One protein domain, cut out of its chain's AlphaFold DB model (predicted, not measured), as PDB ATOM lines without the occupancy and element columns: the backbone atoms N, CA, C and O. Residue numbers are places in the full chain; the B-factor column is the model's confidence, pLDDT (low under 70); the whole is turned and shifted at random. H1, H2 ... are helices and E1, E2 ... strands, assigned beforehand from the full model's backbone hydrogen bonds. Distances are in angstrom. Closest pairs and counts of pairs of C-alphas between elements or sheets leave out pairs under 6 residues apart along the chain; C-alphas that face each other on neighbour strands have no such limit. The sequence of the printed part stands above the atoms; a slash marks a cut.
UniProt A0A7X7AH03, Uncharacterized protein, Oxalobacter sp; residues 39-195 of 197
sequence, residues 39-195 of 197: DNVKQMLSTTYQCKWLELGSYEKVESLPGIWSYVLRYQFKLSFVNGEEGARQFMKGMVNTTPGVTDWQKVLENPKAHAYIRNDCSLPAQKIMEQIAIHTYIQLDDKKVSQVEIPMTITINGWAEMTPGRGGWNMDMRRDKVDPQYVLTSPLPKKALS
ATOM      1  N   ASP A  39      24.678  -3.243 -17.714       85.75
ATOM      2  CA  ASP A  39      23.609  -3.822 -16.896       85.75
ATOM      3  C   ASP A  39      24.003  -3.968 -15.422       85.75
ATOM      4  O   ASP A  39      23.219  -3.626 -14.536       85.75
ATOM      5  N   ASN A  40      25.241  -4.389 -15.148       85.56
ATOM      6  CA  ASN A  40      25.778  -4.495 -13.792       85.56
ATOM      7  C   ASN A  40      25.778  -3.131 -13.079       85.56
ATOM      8  O   ASN A  40      25.352  -3.018 -11.928       85.56
ATOM      9  N   VAL A  41      26.221  -2.078 -13.771       84.88
ATOM     10  CA  VAL A  41      26.255  -0.710 -13.226       84.88
ATOM     11  C   VAL A  41      24.838  -0.206 -12.969       84.88
ATOM     12  O   VAL A  41      24.548   0.312 -11.891       84.88
ATOM     13  N   LYS A  42      23.940  -0.400 -13.939       89.19
ATOM     14  CA  LYS A  42      22.529  -0.025 -13.833       89.19
ATOM     15  C   LYS A  42      21.857  -0.708 -12.645       89.19
ATOM     16  O   LYS A  42      21.146  -0.048 -11.887       89.19
ATOM     17  N   GLN A  43      22.085  -2.009 -12.469       89.81
ATOM     18  CA  GLN A  43      21.554  -2.777 -11.348       89.81
ATOM     19  C   GLN A  43      22.085  -2.245 -10.014       89.81
ATOM     20  O   GLN A  43      21.285  -1.964  -9.128       89.81
ATOM     21  N   MET A  44      23.401  -2.037  -9.890       89.19
ATOM     22  CA  MET A  44      24.006  -1.468  -8.682       89.19
ATOM     23  C   MET A  44      23.371  -0.118  -8.325       89.19
ATOM     24  O   MET A  44      22.888   0.041  -7.208       89.19
ATOM     25  N   LEU A  45      23.308   0.827  -9.270       91.00
ATOM     26  CA  LEU A  45      22.706   2.146  -9.044       91.00
ATOM     27  C   LEU A  45      21.230   2.034  -8.637       91.00
ATOM     28  O   LEU A  45      20.794   2.691  -7.692       91.00
ATOM     29  N   SER A  46      20.472   1.166  -9.311       90.75
ATOM     30  CA  SER A  46      19.049   0.955  -9.017       90.75
ATOM     31  C   SER A  46      18.835   0.368  -7.619       90.75
ATOM     32  O   SER A  46      17.879   0.732  -6.941       90.75
ATOM     33  N   THR A  47      19.729  -0.509  -7.156       91.44
ATOM     34  CA  THR A  47      19.696  -1.063  -5.796       91.44
ATOM     35  C   THR A  47      20.147  -0.038  -4.752       91.44
ATOM     36  O   THR A  47      19.489   0.110  -3.725       91.44
ATOM     37  N   THR A  48      21.230   0.708  -5.000       91.81
ATOM     38  CA  THR A  48      21.748   1.718  -4.059       91.81
ATOM     39  C   THR A  48      20.750   2.841  -3.804       91.81
ATOM     40  O   THR A  48      20.661   3.316  -2.674       91.81
ATOM     41  N   TYR A  49      20.006   3.252  -4.833       92.88
ATOM     42  CA  TYR A  49      19.016   4.329  -4.760       92.88
ATOM     43  C   TYR A  49      17.582   3.821  -4.888       92.88
ATOM     44  O   TYR A  49      16.693   4.571  -5.290       92.88
ATOM     45  N   GLN A  50      17.340   2.561  -4.521       94.56
ATOM     46  CA  GLN A  50      16.001   1.986  -4.529       94.56
ATOM     47  C   GLN A  50      15.059   2.869  -3.710       94.56
ATOM     48  O   GLN A  50      15.348   3.162  -2.547       94.56
ATOM     49  N   CYS A  51      13.958   3.305  -4.318       96.00
ATOM     50  CA  CYS A  51      12.923   4.098  -3.668       96.00
ATOM     51  C   CYS A  51      11.628   4.013  -4.464       96.00
ATOM     52  O   CYS A  51      11.659   4.135  -5.682       96.00
ATOM     53  N   LYS A  52      10.474   3.864  -3.810       95.94
ATOM     54  CA  LYS A  52       9.182   3.816  -4.527       95.94
ATOM     55  C   LYS A  52       8.864   5.076  -5.345       95.94
ATOM     56  O   LYS A  52       8.046   5.025  -6.255       95.94
ATOM     57  N   TRP A  53       9.467   6.209  -4.980       96.56
ATOM     58  CA  TRP A  53       9.255   7.497  -5.637       96.56
ATOM     59  C   TRP A  53      10.239   7.771  -6.761       96.56
ATOM     60  O   TRP A  53       9.948   8.633  -7.583       96.56
ATOM     61  N   LEU A  54      11.387   7.092  -6.788       95.94
ATOM     62  CA  LEU A  54      12.479   7.405  -7.701       95.94
ATOM     63  C   LEU A  54      12.819   6.211  -8.581       95.94
ATOM     64  O   LEU A  54      12.840   5.068  -8.138       95.94
ATOM     65  N   GLU A  55      13.190   6.509  -9.813       95.19
ATOM     66  CA  GLU A  55      13.780   5.561 -10.737       95.19
ATOM     67  C   GLU A  55      15.089   6.105 -11.305       95.19
ATOM     68  O   GLU A  55      15.326   7.318 -11.383       95.19
ATOM     69  N   LEU A  56      15.964   5.185 -11.701       94.38
ATOM     70  CA  LEU A  56      17.176   5.529 -12.423       94.38
ATOM     71  C   LEU A  56      16.792   5.962 -13.842       94.38
ATOM     72  O   LEU A  56      16.448   5.124 -14.673       94.38
ATOM     73  N   GLY A  57      16.866   7.264 -14.118       88.75
ATOM     74  CA  GLY A  57      16.499   7.817 -15.419       88.75
ATOM     75  C   GLY A  57      17.583   7.592 -16.472       88.75
ATOM     76  O   GLY A  57      17.348   6.991 -17.514       88.75
ATOM     77  N   SER A  58      18.795   8.072 -16.204       88.81
ATOM     78  CA  SER A  58      19.951   7.884 -17.093       88.81
ATOM     79  C   SER A  58      21.235   7.829 -16.282       88.81
ATOM     80  O   SER A  58      21.275   8.318 -15.153       88.81
ATOM     81  N   TYR A  59      22.284   7.249 -16.849       89.62
ATOM     82  CA  TYR A  59      23.619   7.320 -16.280       89.62
ATOM     83  C   TYR A  59      24.665   7.332 -17.389       89.62
ATOM     84  O   TYR A  59      24.455   6.784 -18.468       89.62
ATOM     85  N   GLU A  60      25.791   7.958 -17.095       88.94
ATOM     86  CA  GLU A  60      26.933   8.083 -17.977       88.94
ATOM     87  C   GLU A  60      28.207   7.792 -17.186       88.94
ATOM     88  O   GLU A  60      28.403   8.263 -16.059       88.94
ATOM     89  N   LYS A  61      29.089   6.989 -17.779       87.50
ATOM     90  CA  LYS A  61      30.435   6.778 -17.255       87.50
ATOM     91  C   LYS A  61      31.307   7.950 -17.674       87.50
ATOM     92  O   LYS A  61      31.621   8.085 -18.851       87.50
ATOM     93  N   VAL A  62      31.753   8.727 -16.697       83.56
ATOM     94  CA  VAL A  62      32.581   9.910 -16.928       83.56
ATOM     95  C   VAL A  62      34.052   9.516 -17.025       83.56
ATOM     96  O   VAL A  62      34.737   9.896 -17.966       83.56
ATOM     97  N   GLU A  63      34.548   8.707 -16.083       78.81
ATOM     98  CA  GLU A  63      35.964   8.320 -16.028       78.81
ATOM     99  C   GLU A  63      36.166   6.896 -15.510       78.81
ATOM    100  O   GLU A  63      35.320   6.321 -14.822       78.81
ATOM    101  N   SER A  64      37.338   6.340 -15.822       78.88
ATOM    102  CA  SER A  64      37.824   5.077 -15.279       78.88
ATOM    103  C   SER A  64      39.277   5.215 -14.851       78.88
ATOM    104  O   SER A  64      40.126   5.588 -15.657       78.88
ATOM    105  N   LEU A  65      39.554   4.884 -13.592       79.44
ATOM    106  CA  LEU A  65      40.896   4.840 -13.031       79.44
ATOM    107  C   LEU A  65      41.271   3.378 -12.744       79.44
ATOM    108  O   LEU A  65      40.614   2.736 -11.916       79.44
ATOM    109  N   PRO A  66      42.289   2.823 -13.425       75.75
ATOM    110  CA  PRO A  66      42.769   1.482 -13.133       75.75
ATOM    111  C   PRO A  66      43.576   1.480 -11.829       75.75
ATOM    112  O   PRO A  66      44.487   2.284 -11.647       75.75
ATOM    113  N   GLY A  67      43.257   0.555 -10.933       66.81
ATOM    114  CA  GLY A  67      44.106   0.145  -9.819       66.81
ATOM    115  C   GLY A  67      44.721  -1.231 -10.086       66.81
ATOM    116  O   GLY A  67      44.400  -1.898 -11.068       66.81
ATOM    117  N   ILE A  68      45.618  -1.669  -9.199       66.12
ATOM    118  CA  ILE A  68      46.324  -2.957  -9.342       66.12
ATOM    119  C   ILE A  68      45.356  -4.142  -9.154       66.12
ATOM    120  O   ILE A  68      45.459  -5.139  -9.860       66.12
ATOM    121  N   TRP A  69      44.392  -4.012  -8.233       68.62
ATOM    122  CA  TRP A  69      43.423  -5.064  -7.870       68.62
ATOM    123  C   TRP A  69      41.959  -4.601  -7.898       68.62
ATOM    124  O   TRP A  69      41.047  -5.386  -7.642       68.62
ATOM    125  N   SER A  70      41.731  -3.327  -8.203       77.06
ATOM    126  CA  SER A  70      40.413  -2.712  -8.328       77.06
ATOM    127  C   SER A  70      40.423  -1.715  -9.477       77.06
ATOM    128  O   SER A  70      41.479  -1.322  -9.962       77.06
ATOM    129  N   TYR A  71      39.255  -1.296  -9.937       79.94
ATOM    130  CA  TYR A  71      39.128  -0.101 -10.766       79.94
ATOM    131  C   TYR A  71      38.034   0.767 -10.176       79.94
ATOM    132  O   TYR A  71      37.045   0.288  -9.622       79.94
ATOM    133  N   VAL A  72      38.262   2.066 -10.275       83.81
ATOM    134  CA  VAL A  72      37.371   3.078  -9.743       83.81
ATOM    135  C   VAL A  72      36.731   3.775 -10.930       83.81
ATOM    136  O   VAL A  72      37.424   4.289 -11.810       83.81
ATOM    137  N   LEU A  73      35.406   3.746 -10.989       84.62
ATOM    138  CA  LEU A  73      34.634   4.382 -12.047       84.62
ATOM    139  C   LEU A  73      33.926   5.608 -11.495       84.62
ATOM    140  O   LEU A  73      33.272   5.531 -10.458       84.62
ATOM    141  N   ARG A  74      34.071   6.730 -12.199       87.50
ATOM    142  CA  ARG A  74      33.288   7.939 -11.954       87.50
ATOM    143  C   ARG A  74      32.080   7.913 -12.868       87.50
ATOM    144  O   ARG A  74      32.226   7.736 -14.079       87.50
ATOM    145  N   TYR A  75      30.914   8.144 -12.294       88.38
ATOM    146  CA  TYR A  75      29.662   8.221 -13.022       88.38
ATOM    147  C   TYR A  75      28.928   9.503 -12.693       88.38
ATOM    148  O   TYR A  75      29.002  10.012 -11.574       88.38
ATOM    149  N   GLN A  76      28.165   9.958 -13.671       91.06
ATOM    150  CA  GLN A  76      27.100  10.917 -13.477       91.06
ATOM    151  C   GLN A  76      25.794  10.203 -13.799       91.06
ATOM    152  O   GLN A  76      25.682   9.542 -14.827       91.06
ATOM    153  N   PHE A  77      24.808  10.286 -12.921       92.44
ATOM    154  CA  PHE A  77      23.511   9.664 -13.157       92.44
ATOM    155  C   PHE A  77      22.380  10.537 -12.648       92.44
ATOM    156  O   PHE A  77      22.575  11.428 -11.826       92.44
ATOM    157  N   LYS A  78      21.192  10.293 -13.189       93.94
ATOM    158  CA  LYS A  78      19.978  11.034 -12.886       93.94
ATOM    159  C   LYS A  78      18.991  10.116 -12.194       93.94
ATOM    160  O   LYS A  78      18.630   9.076 -12.746       93.94
ATOM    161  N   LEU A  79      18.536  10.529 -11.019       94.88
ATOM    162  CA  LEU A  79      17.350   9.969 -10.386       94.88
ATOM    163  C   LEU A  79      16.163  10.846 -10.752       94.88
ATOM    164  O   LEU A  79      16.218  12.060 -10.557       94.88
ATOM    165  N   SER A  80      15.114  10.234 -11.281       95.62
ATOM    166  CA  SER A  80      13.874  10.912 -11.651       95.62
ATOM    167  C   SER A  80      12.728  10.381 -10.814       95.62
ATOM    168  O   SER A  80      12.764   9.233 -10.382       95.62
ATOM    169  N   PHE A  81      11.695  11.192 -10.608       96.81
ATOM    170  CA  PHE A  81      10.455  10.673 -10.047       96.81
ATOM    171  C   PHE A  81       9.823   9.627 -10.964       96.81
ATOM    172  O   PHE A  81       9.740   9.829 -12.176       96.81
ATOM    173  N   VAL A  82       9.305   8.555 -10.366       94.94
ATOM    174  CA  VAL A  82       8.405   7.621 -11.046       94.94
ATOM    175  C   VAL A  82       7.189   8.423 -11.519       94.94
ATOM    176  O   VAL A  82       6.560   9.114 -10.721       94.94
ATOM    177  N   ASN A  83       6.860   8.354 -12.812       95.38
ATOM    178  CA  ASN A  83       5.855   9.202 -13.481       95.38
ATOM    179  C   ASN A  83       6.237  10.692 -13.624       95.38
ATOM    180  O   ASN A  83       5.366  11.539 -13.840       95.38
ATOM    181  N   GLY A  84       7.524  11.031 -13.516       94.50
ATOM    182  CA  GLY A  84       8.046  12.372 -13.775       94.50
ATOM    183  C   GLY A  84       7.389  13.460 -12.922       94.50
ATOM    184  O   GLY A  84       7.292  13.347 -11.700       94.50
ATOM    185  N   GLU A  85       6.933  14.530 -13.575       95.50
ATOM    186  CA  GLU A  85       6.333  15.697 -12.917       95.50
ATOM    187  C   GLU A  85       5.121  15.344 -12.040       95.50
ATOM    188  O   GLU A  85       4.970  15.890 -10.945       95.50
ATOM    189  N   GLU A  86       4.273  14.413 -12.481       95.06
ATOM    190  CA  GLU A  86       3.104  14.004 -11.700       95.06
ATOM    191  C   GLU A  86       3.523  13.269 -10.421       95.06
ATOM    192  O   GLU A  86       3.001  13.559  -9.344       95.06
ATOM    193  N   GLY A  87       4.532  12.397 -10.501       96.06
ATOM    194  CA  GLY A  87       5.103  11.731  -9.328       96.06
ATOM    195  C   GLY A  87       5.682  12.712  -8.310       96.06
ATOM    196  O   GLY A  87       5.407  12.597  -7.114       96.06
ATOM    197  N   ALA A  88       6.416  13.725  -8.781       96.56
ATOM    198  CA  ALA A  88       6.986  14.770  -7.930       96.56
ATOM    199  C   ALA A  88       5.893  15.562  -7.189       96.56
ATOM    200  O   ALA A  88       5.969  15.785  -5.976       96.56
ATOM    201  N   ARG A  89       4.824  15.935  -7.901       95.38
ATOM    202  CA  ARG A  89       3.661  16.625  -7.324       95.38
ATOM    203  C   ARG A  89       2.923  15.757  -6.308       95.38
ATOM    204  O   ARG A  89       2.545  16.259  -5.248       95.38
ATOM    205  N   GLN A  90       2.722  14.473  -6.603       95.44
ATOM    206  CA  GLN A  90       2.067  13.528  -5.694       95.44
ATOM    207  C   GLN A  90       2.868  13.321  -4.411       95.44
ATOM    208  O   GLN A  90       2.290  13.378  -3.322       95.44
ATOM    209  N   PHE A  91       4.186  13.150  -4.526       96.38
ATOM    210  CA  PHE A  91       5.077  13.075  -3.374       96.38
ATOM    211  C   PHE A  91       4.955  14.321  -2.496       96.38
ATOM    212  O   PHE A  91       4.721  14.207  -1.293       96.38
ATOM    213  N   MET A  92       5.035  15.518  -3.089       95.88
ATOM    214  CA  MET A  92       4.965  16.753  -2.308       95.88
ATOM    215  C   MET A  92       3.594  16.991  -1.674       95.88
ATOM    216  O   MET A  92       3.530  17.416  -0.522       95.88
ATOM    217  N   LYS A  93       2.491  16.669  -2.361       94.50
ATOM    218  CA  LYS A  93       1.149  16.691  -1.753       94.50
ATOM    219  C   LYS A  93       1.059  15.740  -0.562       94.50
ATOM    220  O   LYS A  93       0.557  16.114   0.495       94.50
ATOM    221  N   GLY A  94       1.554  14.512  -0.715       94.81
ATOM    222  CA  GLY A  94       1.576  13.539   0.373       94.81
ATOM    223  C   GLY A  94       2.417  14.014   1.557       94.81
ATOM    224  O   GLY A  94       1.952  13.926   2.691       94.81
ATOM    225  N   MET A  95       3.585  14.608   1.294       95.12
ATOM    226  CA  MET A  95       4.429  15.251   2.304       95.12
ATOM    227  C   MET A  95       3.690  16.353   3.065       95.12
ATOM    228  O   MET A  95       3.609  16.286   4.291       95.12
ATOM    229  N   VAL A  96       3.084  17.320   2.372       93.75
ATOM    230  CA  VAL A  96       2.329  18.421   3.003       93.75
ATOM    231  C   VAL A  96       1.156  17.894   3.837       93.75
ATOM    232  O   VAL A  96       0.866  18.422   4.911       93.75
ATOM    233  N   ASN A  97       0.532  16.794   3.414       93.19
ATOM    234  CA  ASN A  97      -0.542  16.147   4.167       93.19
ATOM    235  C   ASN A  97      -0.071  15.451   5.457       93.19
ATOM    236  O   ASN A  97      -0.892  15.204   6.342       93.19
ATOM    237  N   THR A  98       1.225  15.149   5.610       93.31
ATOM    238  CA  THR A  98       1.759  14.609   6.876       93.31
ATOM    239  C   THR A  98       1.788  15.653   7.991       93.31
ATOM    240  O   THR A  98       1.629  15.303   9.163       93.31
ATOM    241  N   THR A  99       1.956  16.928   7.625       91.75
ATOM    242  CA  THR A  99       2.097  18.082   8.529       91.75
ATOM    243  C   THR A  99       1.308  19.295   8.012       91.75
ATOM    244  O   THR A  99       1.892  20.321   7.652       91.75
ATOM    245  N   PRO A 100      -0.038  19.219   7.971       90.44
ATOM    246  CA  PRO A 100      -0.848  20.268   7.360       90.44
ATOM    247  C   PRO A 100      -0.632  21.632   8.025       90.44
ATOM    248  O   PRO A 100      -0.704  21.757   9.246       90.44
ATOM    249  N   GLY A 101      -0.400  22.662   7.209       87.88
ATOM    250  CA  GLY A 101      -0.226  24.048   7.661       87.88
ATOM    251  C   GLY A 101       1.179  24.408   8.154       87.88
ATOM    252  O   GLY A 101       1.422  25.577   8.439       87.88
ATOM    253  N   VAL A 102       2.110  23.452   8.223       92.25
ATOM    254  CA  VAL A 102       3.512  23.721   8.570       92.25
ATOM    255  C   VAL A 102       4.315  23.962   7.291       92.25
ATOM    256  O   VAL A 102       4.343  23.110   6.405       92.25
ATOM    257  N   THR A 103       4.962  25.125   7.185       92.12
ATOM    258  CA  THR A 103       5.818  25.500   6.040       92.12
ATOM    259  C   THR A 103       7.310  25.428   6.349       92.12
ATOM    260  O   THR A 103       8.116  25.272   5.439       92.12
ATOM    261  N   ASP A 104       7.672  25.502   7.627       94.69
ATOM    262  CA  ASP A 104       9.046  25.404   8.111       94.69
ATOM    263  C   ASP A 104       9.571  23.968   7.957       94.69
ATOM    264  O   ASP A 104       9.102  23.041   8.626       94.69
ATOM    265  N   TRP A 105      10.560  23.792   7.080       95.06
ATOM    266  CA  TRP A 105      11.118  22.482   6.750       95.06
ATOM    267  C   TRP A 105      11.734  21.772   7.960       95.06
ATOM    268  O   TRP A 105      11.665  20.546   8.028       95.06
ATOM    269  N   GLN A 106      12.297  22.504   8.929       96.31
ATOM    270  CA  GLN A 106      12.923  21.897  10.109       96.31
ATOM    271  C   GLN A 106      11.863  21.192  10.953       96.31
ATOM    272  O   GLN A 106      11.988  20.010  11.265       96.31
ATOM    273  N   LYS A 107      10.751  21.887  11.209       95.62
ATOM    274  CA  LYS A 107       9.611  21.346  11.962       95.62
ATOM    275  C   LYS A 107       8.910  20.208  11.232       95.62
ATOM    276  O   LYS A 107       8.410  19.283  11.868       95.62
ATOM    277  N   VAL A 108       8.846  20.278   9.901       94.00
ATOM    278  CA  VAL A 108       8.284  19.190   9.093       94.00
ATOM    279  C   VAL A 108       9.127  17.934   9.244       94.00
ATOM    280  O   VAL A 108       8.567  16.876   9.514       94.00
ATOM    281  N   LEU A 109      10.453  18.027   9.106       93.25
ATOM    282  CA  LEU A 109      11.326  16.860   9.224       93.25
ATOM    283  C   LEU A 109      11.376  16.326  10.664       93.25
ATOM    284  O   LEU A 109      11.369  15.123  10.867       93.25
ATOM    285  N   GLU A 110      11.265  17.159  11.694       94.12
ATOM    286  CA  GLU A 110      11.116  16.655  13.071       94.12
ATOM    287  C   GLU A 110       9.838  15.819  13.291       94.12
ATOM    288  O   GLU A 110       9.755  15.045  14.250       94.12
ATOM    289  N   ASN A 111       8.839  15.921  12.406       95.12
ATOM    290  CA  ASN A 111       7.608  15.157  12.522       95.12
ATOM    291  C   ASN A 111       7.806  13.668  12.156       95.12
ATOM    292  O   ASN A 111       8.133  13.345  11.009       95.12
ATOM    293  N   PRO A 112       7.469  12.721  13.057       95.38
ATOM    294  CA  PRO A 112       7.613  11.290  12.787       95.38
ATOM    295  C   PRO A 112       6.842  10.784  11.561       95.38
ATOM    296  O   PRO A 112       7.294   9.848  10.904       95.38
ATOM    297  N   LYS A 113       5.692  11.387  11.222       95.50
ATOM    298  CA  LYS A 113       4.898  11.001  10.043       95.50
ATOM    299  C   LYS A 113       5.570  11.433   8.745       95.50
ATOM    300  O   LYS A 113       5.580  10.654   7.796       95.50
ATOM    301  N   ALA A 114       6.138  12.638   8.713       94.88
ATOM    302  CA  ALA A 114       6.900  13.130   7.567       94.88
ATOM    303  C   ALA A 114       8.148  12.266   7.351       94.88
ATOM    304  O   ALA A 114       8.365  11.751   6.254       94.88
ATOM    305  N   HIS A 115       8.897  11.996   8.426       93.25
ATOM    306  CA  HIS A 115      10.023  11.063   8.398       93.25
ATOM    307  C   HIS A 115       9.617   9.673   7.896       93.25
ATOM    308  O   HIS A 115      10.251   9.143   6.988       93.25
ATOM    309  N   ALA A 116       8.547   9.081   8.427       95.25
ATOM    310  CA  ALA A 116       8.079   7.775   7.967       95.25
ATOM    311  C   ALA A 116       7.678   7.793   6.482       95.25
ATOM    312  O   ALA A 116       7.986   6.850   5.757       95.25
ATOM    313  N   TYR A 117       7.034   8.863   6.012       96.31
ATOM    314  CA  TYR A 117       6.614   8.992   4.618       96.31
ATOM    315  C   TYR A 117       7.799   9.061   3.647       96.31
ATOM    316  O   TYR A 117       7.774   8.366   2.629       96.31
ATOM    317  N   ILE A 118       8.840   9.838   3.972       94.75
ATOM    318  CA  ILE A 118      10.067   9.936   3.163       94.75
ATOM    319  C   ILE A 118      10.802   8.592   3.112       94.75
ATOM    320  O   ILE A 118      11.337   8.205   2.074       94.75
ATOM    321  N   ARG A 119      10.833   7.876   4.241       94.38
ATOM    322  CA  ARG A 119      11.601   6.634   4.389       94.38
ATOM    323  C   ARG A 119      10.919   5.400   3.821       94.38
ATOM    324  O   ARG A 119      11.585   4.388   3.613       94.38
ATOM    325  N   ASN A 120       9.615   5.480   3.590       94.94
ATOM    326  CA  ASN A 120       8.817   4.340   3.181       94.94
ATOM    327  C   ASN A 120       9.280   3.782   1.823       94.94
ATOM    328  O   ASN A 120       9.205   4.483   0.813       94.94
ATOM    329  N   ASP A 121       9.715   2.521   1.828       95.62
ATOM    330  CA  ASP A 121      10.263   1.782   0.684       95.62
ATOM    331  C   ASP A 121      11.413   2.494  -0.038       95.62
ATOM    332  O   ASP A 121      11.510   2.435  -1.265       95.62
ATOM    333  N   CYS A 122      12.286   3.175   0.712       96.06
ATOM    334  CA  CYS A 122      13.474   3.836   0.175       96.06
ATOM    335  C   CYS A 122      14.743   3.442   0.942       96.06
ATOM    336  O   CYS A 122      14.764   3.374   2.170       96.06
ATOM    337  N   SER A 123      15.824   3.205   0.205       95.25
ATOM    338  CA  SER A 123      17.185   3.000   0.711       95.25
ATOM    339  C   SER A 123      17.729   4.262   1.394       95.25
ATOM    340  O   SER A 123      17.324   5.372   1.059       95.25
ATOM    341  N   LEU A 124      18.674   4.126   2.334       93.44
ATOM    342  CA  LEU A 124      19.235   5.281   3.059       93.44
ATOM    343  C   LEU A 124      19.788   6.392   2.140       93.44
ATOM    344  O   LEU A 124      19.525   7.562   2.431       93.44
ATOM    345  N   PRO A 125      20.517   6.097   1.042       92.56
ATOM    346  CA  PRO A 125      20.936   7.135   0.104       92.56
ATOM    347  C   PRO A 125      19.742   7.834  -0.552       92.56
ATOM    348  O   PRO A 125      19.693   9.062  -0.568       92.56
ATOM    349  N   ALA A 126      18.737   7.082  -1.012       94.00
ATOM    350  CA  ALA A 126      17.542   7.665  -1.617       94.00
ATOM    351  C   ALA A 126      16.717   8.503  -0.626       94.00
ATOM    352  O   ALA A 126      16.209   9.553  -1.004       94.00
ATOM    353  N   GLN A 127      16.638   8.107   0.649       94.88
ATOM    354  CA  GLN A 127      15.972   8.895   1.696       94.88
ATOM    355  C   GLN A 127      16.554  10.308   1.789       94.88
ATOM    356  O   GLN A 127      15.804  11.279   1.771       94.88
ATOM    357  N   LYS A 128      17.887  10.431   1.795       93.19
ATOM    358  CA  LYS A 128      18.562  11.738   1.810       93.19
ATOM    359  C   LYS A 128      18.224  12.573   0.574       93.19
ATOM    360  O   LYS A 128      18.049  13.781   0.688       93.19
ATOM    361  N   ILE A 129      18.114  11.945  -0.598       93.62
ATOM    362  CA  ILE A 129      17.705  12.625  -1.837       93.62
ATOM    363  C   ILE A 129      16.276  13.164  -1.713       93.62
ATOM    364  O   ILE A 129      16.034  14.338  -1.988       93.62
ATOM    365  N   MET A 130      15.345  12.340  -1.234       95.44
ATOM    366  CA  MET A 130      13.953  12.738  -1.015       95.44
ATOM    367  C   MET A 130      13.821  13.857   0.031       95.44
ATOM    368  O   MET A 130      13.028  14.780  -0.160       95.44
ATOM    369  N   GLU A 131      14.623  13.831   1.102       95.19
ATOM    370  CA  GLU A 131      14.698  14.922   2.086       95.19
ATOM    371  C   GLU A 131      15.147  16.236   1.435       95.19
ATOM    372  O   GLU A 131      14.525  17.270   1.665       95.19
ATOM    373  N   GLN A 132      16.173  16.217   0.575       93.44
ATOM    374  CA  GLN A 132      16.632  17.423  -0.130       93.44
ATOM    375  C   GLN A 132      15.554  18.004  -1.059       93.44
ATOM    376  O   GLN A 132      15.363  19.221  -1.088       93.44
ATOM    377  N   ILE A 133      14.809  17.149  -1.770       94.69
ATOM    378  CA  ILE A 133      13.665  17.568  -2.602       94.69
ATOM    379  C   ILE A 133      12.603  18.259  -1.740       94.69
ATOM    380  O   ILE A 133      12.111  19.339  -2.088       94.69
ATOM    381  N   ALA A 134      12.264  17.648  -0.601       95.12
ATOM    382  CA  ALA A 134      11.293  18.205   0.325       95.12
ATOM    383  C   ALA A 134      11.764  19.567   0.856       95.12
ATOM    384  O   ALA A 134      11.017  20.539   0.754       95.12
ATOM    385  N   ILE A 135      13.005  19.668   1.344       95.44
ATOM    386  CA  ILE A 135      13.592  20.916   1.860       95.44
ATOM    387  C   ILE A 135      13.515  22.028   0.811       95.44
ATOM    388  O   ILE A 135      13.020  23.112   1.117       95.44
ATOM    389  N   HIS A 136      13.941  21.757  -0.427       94.31
ATOM    390  CA  HIS A 136      13.896  22.737  -1.515       94.31
ATOM    391  C   HIS A 136      12.482  23.303  -1.713       94.31
ATOM    392  O   HIS A 136      12.293  24.514  -1.834       94.31
ATOM    393  N   THR A 137      11.478  22.429  -1.687       94.50
ATOM    394  CA  THR A 137      10.077  22.814  -1.880       94.50
ATOM    395  C   THR A 137       9.518  23.574  -0.670       94.50
ATOM    396  O   THR A 137       8.812  24.569  -0.830       94.50
ATOM    397  N   TYR A 138       9.847  23.154   0.554       95.69
ATOM    398  CA  TYR A 138       9.383  23.818   1.776       95.69
ATOM    399  C   TYR A 138       9.989  25.210   1.970       95.69
ATOM    400  O   TYR A 138       9.281  26.110   2.409       95.69
ATOM    401  N   ILE A 139      11.243  25.431   1.560       95.31
ATOM    402  CA  ILE A 139      11.843  26.776   1.537       95.31
ATOM    403  C   ILE A 139      10.989  27.734   0.692       95.31
ATOM    404  O   ILE A 139      10.698  28.849   1.121       95.31
ATOM    405  N   GLN A 140      10.520  27.290  -0.478       94.44
ATOM    406  CA  GLN A 140       9.630  28.099  -1.316       94.44
ATOM    407  C   GLN A 140       8.252  28.308  -0.674       94.44
ATOM    408  O   GLN A 140       7.661  29.381  -0.810       94.44
ATOM    409  N   LEU A 141       7.718  27.298   0.025       93.31
ATOM    410  CA  LEU A 141       6.445  27.412   0.743       93.31
ATOM    411  C   LEU A 141       6.512  28.447   1.871       93.31
ATOM    412  O   LEU A 141       5.580  29.248   1.988       93.31
ATOM    413  N   ASP A 142       7.605  28.465   2.630       94.25
ATOM    414  CA  ASP A 142       7.823  29.381   3.749       94.25
ATOM    415  C   ASP A 142       8.039  30.840   3.305       94.25
ATOM    416  O   ASP A 142       7.583  31.778   3.967       94.25
ATOM    417  N   ASP A 143       8.644  31.059   2.132       93.69
ATOM    418  CA  ASP A 143       8.862  32.409   1.609       93.69
ATOM    419  C   ASP A 143       7.549  33.092   1.183       93.69
ATOM    420  O   ASP A 143       6.946  32.782   0.152       93.69
ATOM    421  N   LYS A 144       7.125  34.107   1.943       87.44
ATOM    422  CA  LYS A 144       5.904  34.895   1.692       87.44
ATOM    423  C   LYS A 144       5.896  35.643   0.352       87.44
ATOM    424  O   LYS A 144       4.820  36.043  -0.088       87.44
ATOM    425  N   LYS A 145       7.052  35.862  -0.284       93.00
ATOM    426  CA  LYS A 145       7.161  36.552  -1.584       93.00
ATOM    427  C   LYS A 145       6.871  35.628  -2.763       93.00
ATOM    428  O   LYS A 145       6.529  36.100  -3.844       93.00
ATOM    429  N   VAL A 146       6.995  34.321  -2.554       91.31
ATOM    430  CA  VAL A 146       6.784  33.303  -3.580       91.31
ATOM    431  C   VAL A 146       5.297  32.948  -3.635       91.31
ATOM    432  O   VAL A 146       4.690  32.607  -2.620       91.31
ATOM    433  N   SER A 147       4.687  33.023  -4.819       91.81
ATOM    434  CA  SER A 147       3.280  32.643  -5.055       91.81
ATOM    435  C   SER A 147       3.135  31.309  -5.796       91.81
ATOM    436  O   SER A 147       2.074  30.672  -5.734       91.81
ATOM    437  N   GLN A 148       4.212  30.870  -6.452       94.38
ATOM    438  CA  GLN A 148       4.299  29.632  -7.214       94.38
ATOM    439  C   GLN A 148       5.489  28.798  -6.754       94.38
ATOM    440  O   GLN A 148       6.525  29.348  -6.417       94.38
ATOM    441  N   VAL A 149       5.322  27.483  -6.734       94.94
ATOM    442  CA  VAL A 149       6.298  26.527  -6.227       94.94
ATOM    443  C   VAL A 149       6.735  25.610  -7.352       94.94
ATOM    444  O   VAL A 149       5.904  25.117  -8.117       94.94
ATOM    445  N   GLU A 150       8.030  25.356  -7.408       95.56
ATOM    446  CA  GLU A 150       8.668  24.416  -8.315       95.56
ATOM    447  C   GLU A 150       9.253  23.257  -7.508       95.56
ATOM    448  O   GLU A 150       9.879  23.462  -6.467       95.56
ATOM    449  N   ILE A 151       9.046  22.027  -7.973       96.50
ATOM    450  CA  ILE A 151       9.506  20.820  -7.289       96.50
ATOM    451  C   ILE A 151      10.639  20.207  -8.118       96.50
ATOM    452  O   ILE A 151      10.465  20.009  -9.322       96.50
ATOM    453  N   PRO A 152      11.791  19.864  -7.523       95.38
ATOM    454  CA  PRO A 152      12.804  19.078  -8.216       95.38
ATOM    455  C   PRO A 152      12.248  17.704  -8.607       95.38
ATOM    456  O   PRO A 152      11.908  16.905  -7.739       95.38
ATOM    457  N   MET A 153      12.156  17.426  -9.910       94.00
ATOM    458  CA  MET A 153      11.679  16.140 -10.439       94.00
ATOM    459  C   MET A 153      12.807  15.211 -10.895       94.00
ATOM    460  O   MET A 153      12.624  13.996 -10.955       94.00
ATOM    461  N   THR A 154      13.978  15.773 -11.188       94.38
ATOM    462  CA  THR A 154      15.182  15.008 -11.509       94.38
ATOM    463  C   THR A 154      16.376  15.601 -10.785       94.38
ATOM    464  O   THR A 154      16.555  16.821 -10.774       94.38
ATOM    465  N   ILE A 155      17.202  14.729 -10.211       93.62
ATOM    466  CA  ILE A 155      18.420  15.085  -9.489       93.62
ATOM    467  C   ILE A 155      19.603  14.411 -10.155       93.62
ATOM    468  O   ILE A 155      19.605  13.196 -10.363       93.62
ATOM    469  N   THR A 156      20.623  15.209 -10.448       93.69
ATOM    470  CA  THR A 156      21.897  14.712 -10.952       93.69
ATOM    471  C   THR A 156      22.813  14.363  -9.783       93.69
ATOM    472  O   THR A 156      22.968  15.133  -8.836       93.69
ATOM    473  N   ILE A 157      23.422  13.184  -9.832       92.56
ATOM    474  CA  ILE A 157      24.334  12.679  -8.809       92.56
ATOM    475  C   ILE A 157      25.644  12.297  -9.479       92.56
ATOM    476  O   ILE A 157      25.671  11.584 -10.481       92.56
ATOM    477  N   ASN A 158      26.738  12.763  -8.887       91.25
ATOM    478  CA  ASN A 158      28.081  12.327  -9.226       91.25
ATOM    479  C   ASN A 158      28.491  11.254  -8.221       91.25
ATOM    480  O   ASN A 158      28.533  11.518  -7.019       91.25
ATOM    481  N   GLY A 159      28.773  10.048  -8.698       87.88
ATOM    482  CA  GLY A 159      29.150   8.912  -7.864       87.88
ATOM    483  C   GLY A 159      30.484   8.323  -8.285       87.88
ATOM    484  O   GLY A 159      30.862   8.384  -9.456       87.88
ATOM    485  N   TRP A 160      31.179   7.715  -7.331       87.19
ATOM    486  CA  TRP A 160      32.255   6.790  -7.636       87.19
ATOM    487  C   TRP A 160      31.816   5.377  -7.284       87.19
ATOM    488  O   TRP A 160      31.065   5.168  -6.339       87.19
ATOM    489  N   ALA A 161      32.285   4.397  -8.035       86.38
ATOM    490  CA  ALA A 161      32.128   2.999  -7.681       86.38
ATOM    491  C   ALA A 161      33.495   2.335  -7.737       86.38
ATOM    492  O   ALA A 161      34.208   2.442  -8.736       86.38
ATOM    493  N   GLU A 162      33.868   1.681  -6.647       86.56
ATOM    494  CA  GLU A 162      35.020   0.798  -6.617       86.56
ATOM    495  C   GLU A 162      34.567  -0.595  -7.001       86.56
ATOM    496  O   GLU A 162      33.523  -1.076  -6.557       86.56
ATOM    497  N   MET A 163      35.363  -1.248  -7.831       84.25
ATOM    498  CA  MET A 163      34.986  -2.533  -8.358       84.25
ATOM    499  C   MET A 163      36.150  -3.515  -8.317       84.25
ATOM    500  O   MET A 163      37.276  -3.184  -8.695       84.25
ATOM    501  N   THR A 164      35.871  -4.722  -7.829       83.56
ATOM    502  CA  THR A 164      36.873  -5.753  -7.524       83.56
ATOM    503  C   THR A 164      36.456  -7.121  -8.073       83.56
ATOM    504  O   THR A 164      35.258  -7.417  -8.128       83.56
ATOM    505  N   PRO A 165      37.406  -7.975  -8.501       75.69
ATOM    506  CA  PRO A 165      37.090  -9.333  -8.944       75.69
ATOM    507  C   PRO A 165      36.451 -10.171  -7.822       75.69
ATOM    508  O   PRO A 165      36.935 -10.178  -6.691       75.69
ATOM    509  N   GLY A 166      35.389 -10.914  -8.139       76.69
ATOM    510  CA  GLY A 166      34.667 -11.801  -7.225       76.69
ATOM    511  C   GLY A 166      34.439 -13.200  -7.811       76.69
ATOM    512  O   GLY A 166      34.629 -13.441  -9.000       76.69
ATOM    513  N   ARG A 167      34.000 -14.148  -6.967       65.44
ATOM    514  CA  ARG A 167      33.881 -15.585  -7.309       65.44
ATOM    515  C   ARG A 167      32.803 -15.900  -8.375       65.44
ATOM    516  O   ARG A 167      32.710 -17.038  -8.813       65.44
ATOM    517  N   GLY A 168      32.020 -14.904  -8.800       67.00
ATOM    518  CA  GLY A 168      30.979 -15.021  -9.830       67.00
ATOM    519  C   GLY A 168      30.780 -13.756 -10.676       67.00
ATOM    520  O   GLY A 168      29.699 -13.570 -11.223       67.00
ATOM    521  N   GLY A 169      31.776 -12.866 -10.750       72.75
ATOM    522  CA  GLY A 169      31.668 -11.588 -11.465       72.75
ATOM    523  C   GLY A 169      32.426 -10.461 -10.770       72.75
ATOM    524  O   GLY A 169      33.458 -10.700 -10.146       72.75
ATOM    525  N   TRP A 170      31.914  -9.234 -10.863       72.69
ATOM    526  CA  TRP A 170      32.471  -8.070 -10.168       72.69
ATOM    527  C   TRP A 170      31.699  -7.776  -8.889       72.69
ATOM    528  O   TRP A 170      30.473  -7.691  -8.913       72.69
ATOM    529  N   ASN A 171      32.419  -7.542  -7.797       80.38
ATOM    530  CA  ASN A 171      31.862  -6.868  -6.633       80.38
ATOM    531  C   ASN A 171      31.964  -5.363  -6.885       80.38
ATOM    532  O   ASN A 171      33.061  -4.872  -7.154       80.38
ATOM    533  N   MET A 172      30.848  -4.645  -6.808       81.19
ATOM    534  CA  MET A 172      30.801  -3.197  -7.012       81.19
ATOM    535  C   MET A 172      30.284  -2.535  -5.740       81.19
ATOM    536  O   MET A 172      29.251  -2.941  -5.210       81.19
ATOM    537  N   ASP A 173      31.013  -1.539  -5.255       82.25
ATOM    538  CA  ASP A 173      30.685  -0.804  -4.039       82.25
ATOM    539  C   ASP A 173      30.707   0.699  -4.321       82.25
ATOM    540  O   ASP A 173      31.662   1.233  -4.895       82.25
ATOM    541  N   MET A 174      29.642   1.390  -3.925       83.00
ATOM    542  CA  MET A 174      29.511   2.826  -4.133       83.00
ATOM    543  C   MET A 174      30.417   3.574  -3.157       83.00
ATOM    544  O   MET A 174      30.404   3.385  -1.941       83.00
ATOM    545  N   ARG A 175      31.222   4.473  -3.707       78.56
ATOM    546  CA  ARG A 175      32.149   5.336  -2.991       78.56
ATOM    547  C   ARG A 175      31.757   6.782  -3.276       78.56
ATOM    548  O   ARG A 175      31.714   7.198  -4.422       78.56
ATOM    549  N   ARG A 176      31.555   7.583  -2.232       78.50
ATOM    550  CA  ARG A 176      31.520   9.057  -2.331       78.50
ATOM    551  C   ARG A 176      30.570   9.578  -3.419       78.50
ATOM    552  O   ARG A 176      31.005  10.131  -4.428       78.50
ATOM    553  N   ASP A 177      29.280   9.420  -3.198       84.50
ATOM    554  CA  ASP A 177      28.256  10.083  -3.985       84.50
ATOM    555  C   ASP A 177      28.014  11.518  -3.503       84.50
ATOM    556  O   ASP A 177      28.097  11.837  -2.314       84.50
ATOM    557  N   LYS A 178      27.739  12.413  -4.451       88.25
ATOM    558  CA  LYS A 178      27.409  13.805  -4.171       88.25
ATOM    559  C   LYS A 178      26.314  14.283  -5.110       88.25
ATOM    560  O   LYS A 178      26.412  14.122  -6.326       88.25
ATOM    561  N   VAL A 179      25.305  14.922  -4.527       86.62
ATOM    562  CA  VAL A 179      24.274  15.635  -5.279       86.62
ATOM    563  C   VAL A 179      24.908  16.813  -6.007       86.62
ATOM    564  O   VAL A 179      25.591  17.644  -5.401       86.62
ATOM    565  N   ASP A 180      24.678  16.867  -7.309       85.69
ATOM    566  CA  ASP A 180      24.939  18.031  -8.139       85.69
ATOM    567  C   ASP A 180      23.690  18.929  -8.088       85.69
ATOM    568  O   ASP A 180      22.587  18.421  -8.312       85.69
ATOM    569  N   PRO A 181      23.797  20.235  -7.777       75.44
ATOM    570  CA  PRO A 181      22.640  21.134  -7.647       75.44
ATOM    571  C   PRO A 181      21.874  21.392  -8.960       75.44
ATOM    572  O   PRO A 181      21.013  22.268  -9.015       75.44
ATOM    573  N   GLN A 182      22.171  20.658 -10.031       84.69
ATOM    574  CA  GLN A 182      21.422  20.690 -11.279       84.69
ATOM    575  C   GLN A 182      20.130  19.878 -11.158       84.69
ATOM    576  O   GLN A 182      20.109  18.654 -11.344       84.69
ATOM    577  N   TYR A 183      19.047  20.595 -10.871       89.81
ATOM    578  CA  TYR A 183      17.692  20.064 -10.848       89.81
ATOM    579  C   TYR A 183      16.993  20.275 -12.184       89.81
ATOM    580  O   TYR A 183      17.115  21.332 -12.803       89.81
ATOM    581  N   VAL A 184      16.188  19.295 -12.586       94.12
ATOM    582  CA  VAL A 184      15.084  19.561 -13.512       94.12
ATOM    583  C   VAL A 184      13.849  19.804 -12.655       94.12
ATOM    584  O   VAL A 184      13.526  18.973 -11.806       94.12
ATOM    585  N   LEU A 185      13.206  20.956 -12.833       95.69
ATOM    586  CA  LEU A 185      12.086  21.411 -12.013       95.69
ATOM    587  C   LEU A 185      10.747  21.151 -12.711       95.69
ATOM    588  O   LEU A 185      10.670  21.161 -13.939       95.69
ATOM    589  N   THR A 186       9.690  20.936 -11.930       96.25
ATOM    590  CA  THR A 186       8.315  20.934 -12.443       96.25
ATOM    591  C   THR A 186       7.932  22.297 -13.010       96.25
ATOM    592  O   THR A 186       8.489  23.321 -12.621       96.25
ATOM    593  N   SER A 187       6.887  22.328 -13.833       95.50
ATOM    594  CA  SER A 187       6.194  23.575 -14.157       95.50
ATOM    595  C   SER A 187       5.725  24.268 -12.862       95.50
ATOM    596  O   SER A 187       5.255  23.564 -11.960       95.50
ATOM    597  N   PRO A 188       5.804  25.610 -12.749       94.88
ATOM    598  CA  PRO A 188       5.395  26.330 -11.545       94.88
ATOM    599  C   PRO A 188       3.936  26.074 -11.143       94.88
ATOM    600  O   PRO A 188       3.020  26.115 -11.967       94.88
ATOM    601  N   LEU A 189       3.706  25.850  -9.847       93.94
ATOM    602  CA  LEU A 189       2.405  25.476  -9.284       93.94
ATOM    603  C   LEU A 189       1.950  26.514  -8.259       93.94
ATOM    604  O   LEU A 189       2.738  26.876  -7.392       93.94
ATOM    605  N   PRO A 190       0.684  26.959  -8.236       93.62
ATOM    606  CA  PRO A 190       0.201  27.799  -7.143       93.62
ATOM    607  C   PRO A 190       0.390  27.101  -5.789       93.62
ATOM    608  O   PRO A 190       0.010  25.939  -5.660       93.62
ATOM    609  N   LYS A 191       0.868  27.805  -4.753       91.19
ATOM    610  CA  LYS A 191       1.067  27.228  -3.400       91.19
ATOM    611  C   LYS A 191      -0.130  26.415  -2.893       91.19
ATOM    612  O   LYS A 191       0.019  25.303  -2.394       91.19
ATOM    613  N   LYS A 192      -1.338  26.947  -3.105       88.69
ATOM    614  CA  LYS A 192      -2.615  26.317  -2.726       88.69
ATOM    615  C   LYS A 192      -2.861  24.941  -3.361       88.69
ATOM    616  O   LYS A 192      -3.676  24.182  -2.851       88.69
ATOM    617  N   ALA A 193      -2.184  24.619  -4.465       89.31
ATOM    618  CA  ALA A 193      -2.312  23.334  -5.146       89.31
ATOM    619  C   ALA A 193      -1.647  22.180  -4.375       89.31
ATOM    620  O   ALA A 193      -1.989  21.026  -4.622       89.31
ATOM    621  N   LEU A 194      -0.727  22.473  -3.445       87.50
ATOM    622  CA  LEU A 194      -0.063  21.466  -2.607       87.50
ATOM    623  C   LEU A 194      -0.792  21.202  -1.284       87.50
ATOM    624  O   LEU A 194      -0.570  20.169  -0.664       87.50
ATOM    625  N   SER A 195      -1.672  22.112  -0.864       73.50
ATOM    626  CA  SER A 195      -2.381  22.060   0.421       73.50
ATOM    627  C   SER A 195      -3.844  21.600   0.320       73.50
ATOM    628  O   SER A 195      -4.561  21.641   1.317       73.50
TER     629      SER A 195
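This is residues 39 to 195 of the 197 residues of an uncharacterized protein of Oxalobacter sp (UniProt A0A7X7AH03). A long, twisted sheet of four strands curls round H1, and helices H2 to H5 cluster at one end of it. H5 is on the same face as H1, H2 stands beside the strands, and H3 and H4 pack on H5. The printed part has 157 residues, of mixed class, in the order H1 E1 E2 H2 H3 H4 H5 E3 E4; the sheet's order is E1 E2 E3 E4, antiparallel throughout. It is only just compact, close to loose, with a radius of gyration of the C-alphas of 17.6 A, and spans 56 by 28 by 25 A.

H1, residues 39 to 48, begins at C-alpha 39 (23.609, -3.822, -16.896). E1, residues 54 to 66, is 31.3 A long; E2, residues 71 to 81, 30.6 A. H2 is residues 84 to 98, H3 105 to 110, H4 112 to 119, and H5 124 to 142, 26.7 A. E3, residues 152 to 166, is 37.8 A long; E4, residues 169 to 185, 38.4 A, ends at C-alpha 185 (12.086, 21.411, -12.013).

N 57 and O 78 of hairpin E1 and E2 are 2.9 A apart, N 75 and O 159 of E2 and E3 2.8 A, and N 162 and O 173 of hairpin E3 and E4 2.9 A, within hydrogen-bond range. H1 and H5 on one face make two layers, helices over a sheet. H5, the hub, has a height over the sheet of 10.3 A. It touches H3 (closest C-alphas Trp 105 and Tyr 138, 5.4 A) and H4 (Arg 119 and Gln 127, 5.6 A), both at a steep tilt. H2 touches H4 at a shallow tilt of 20 degrees, opposite ways, the closest C-alphas being those of Thr 98 and Ala 114, 5.4 A apart. In H1 to H4 every O i to N i+4 pair is within hydrogen-bond range, in H5 14 of 15.

The C-alphas farthest apart, of Lys 145 and Arg 167, are 58.9 A apart. The printed part has no cut and no long link. Residues 67 to 69 and 167 to 168 have pLDDT under 70.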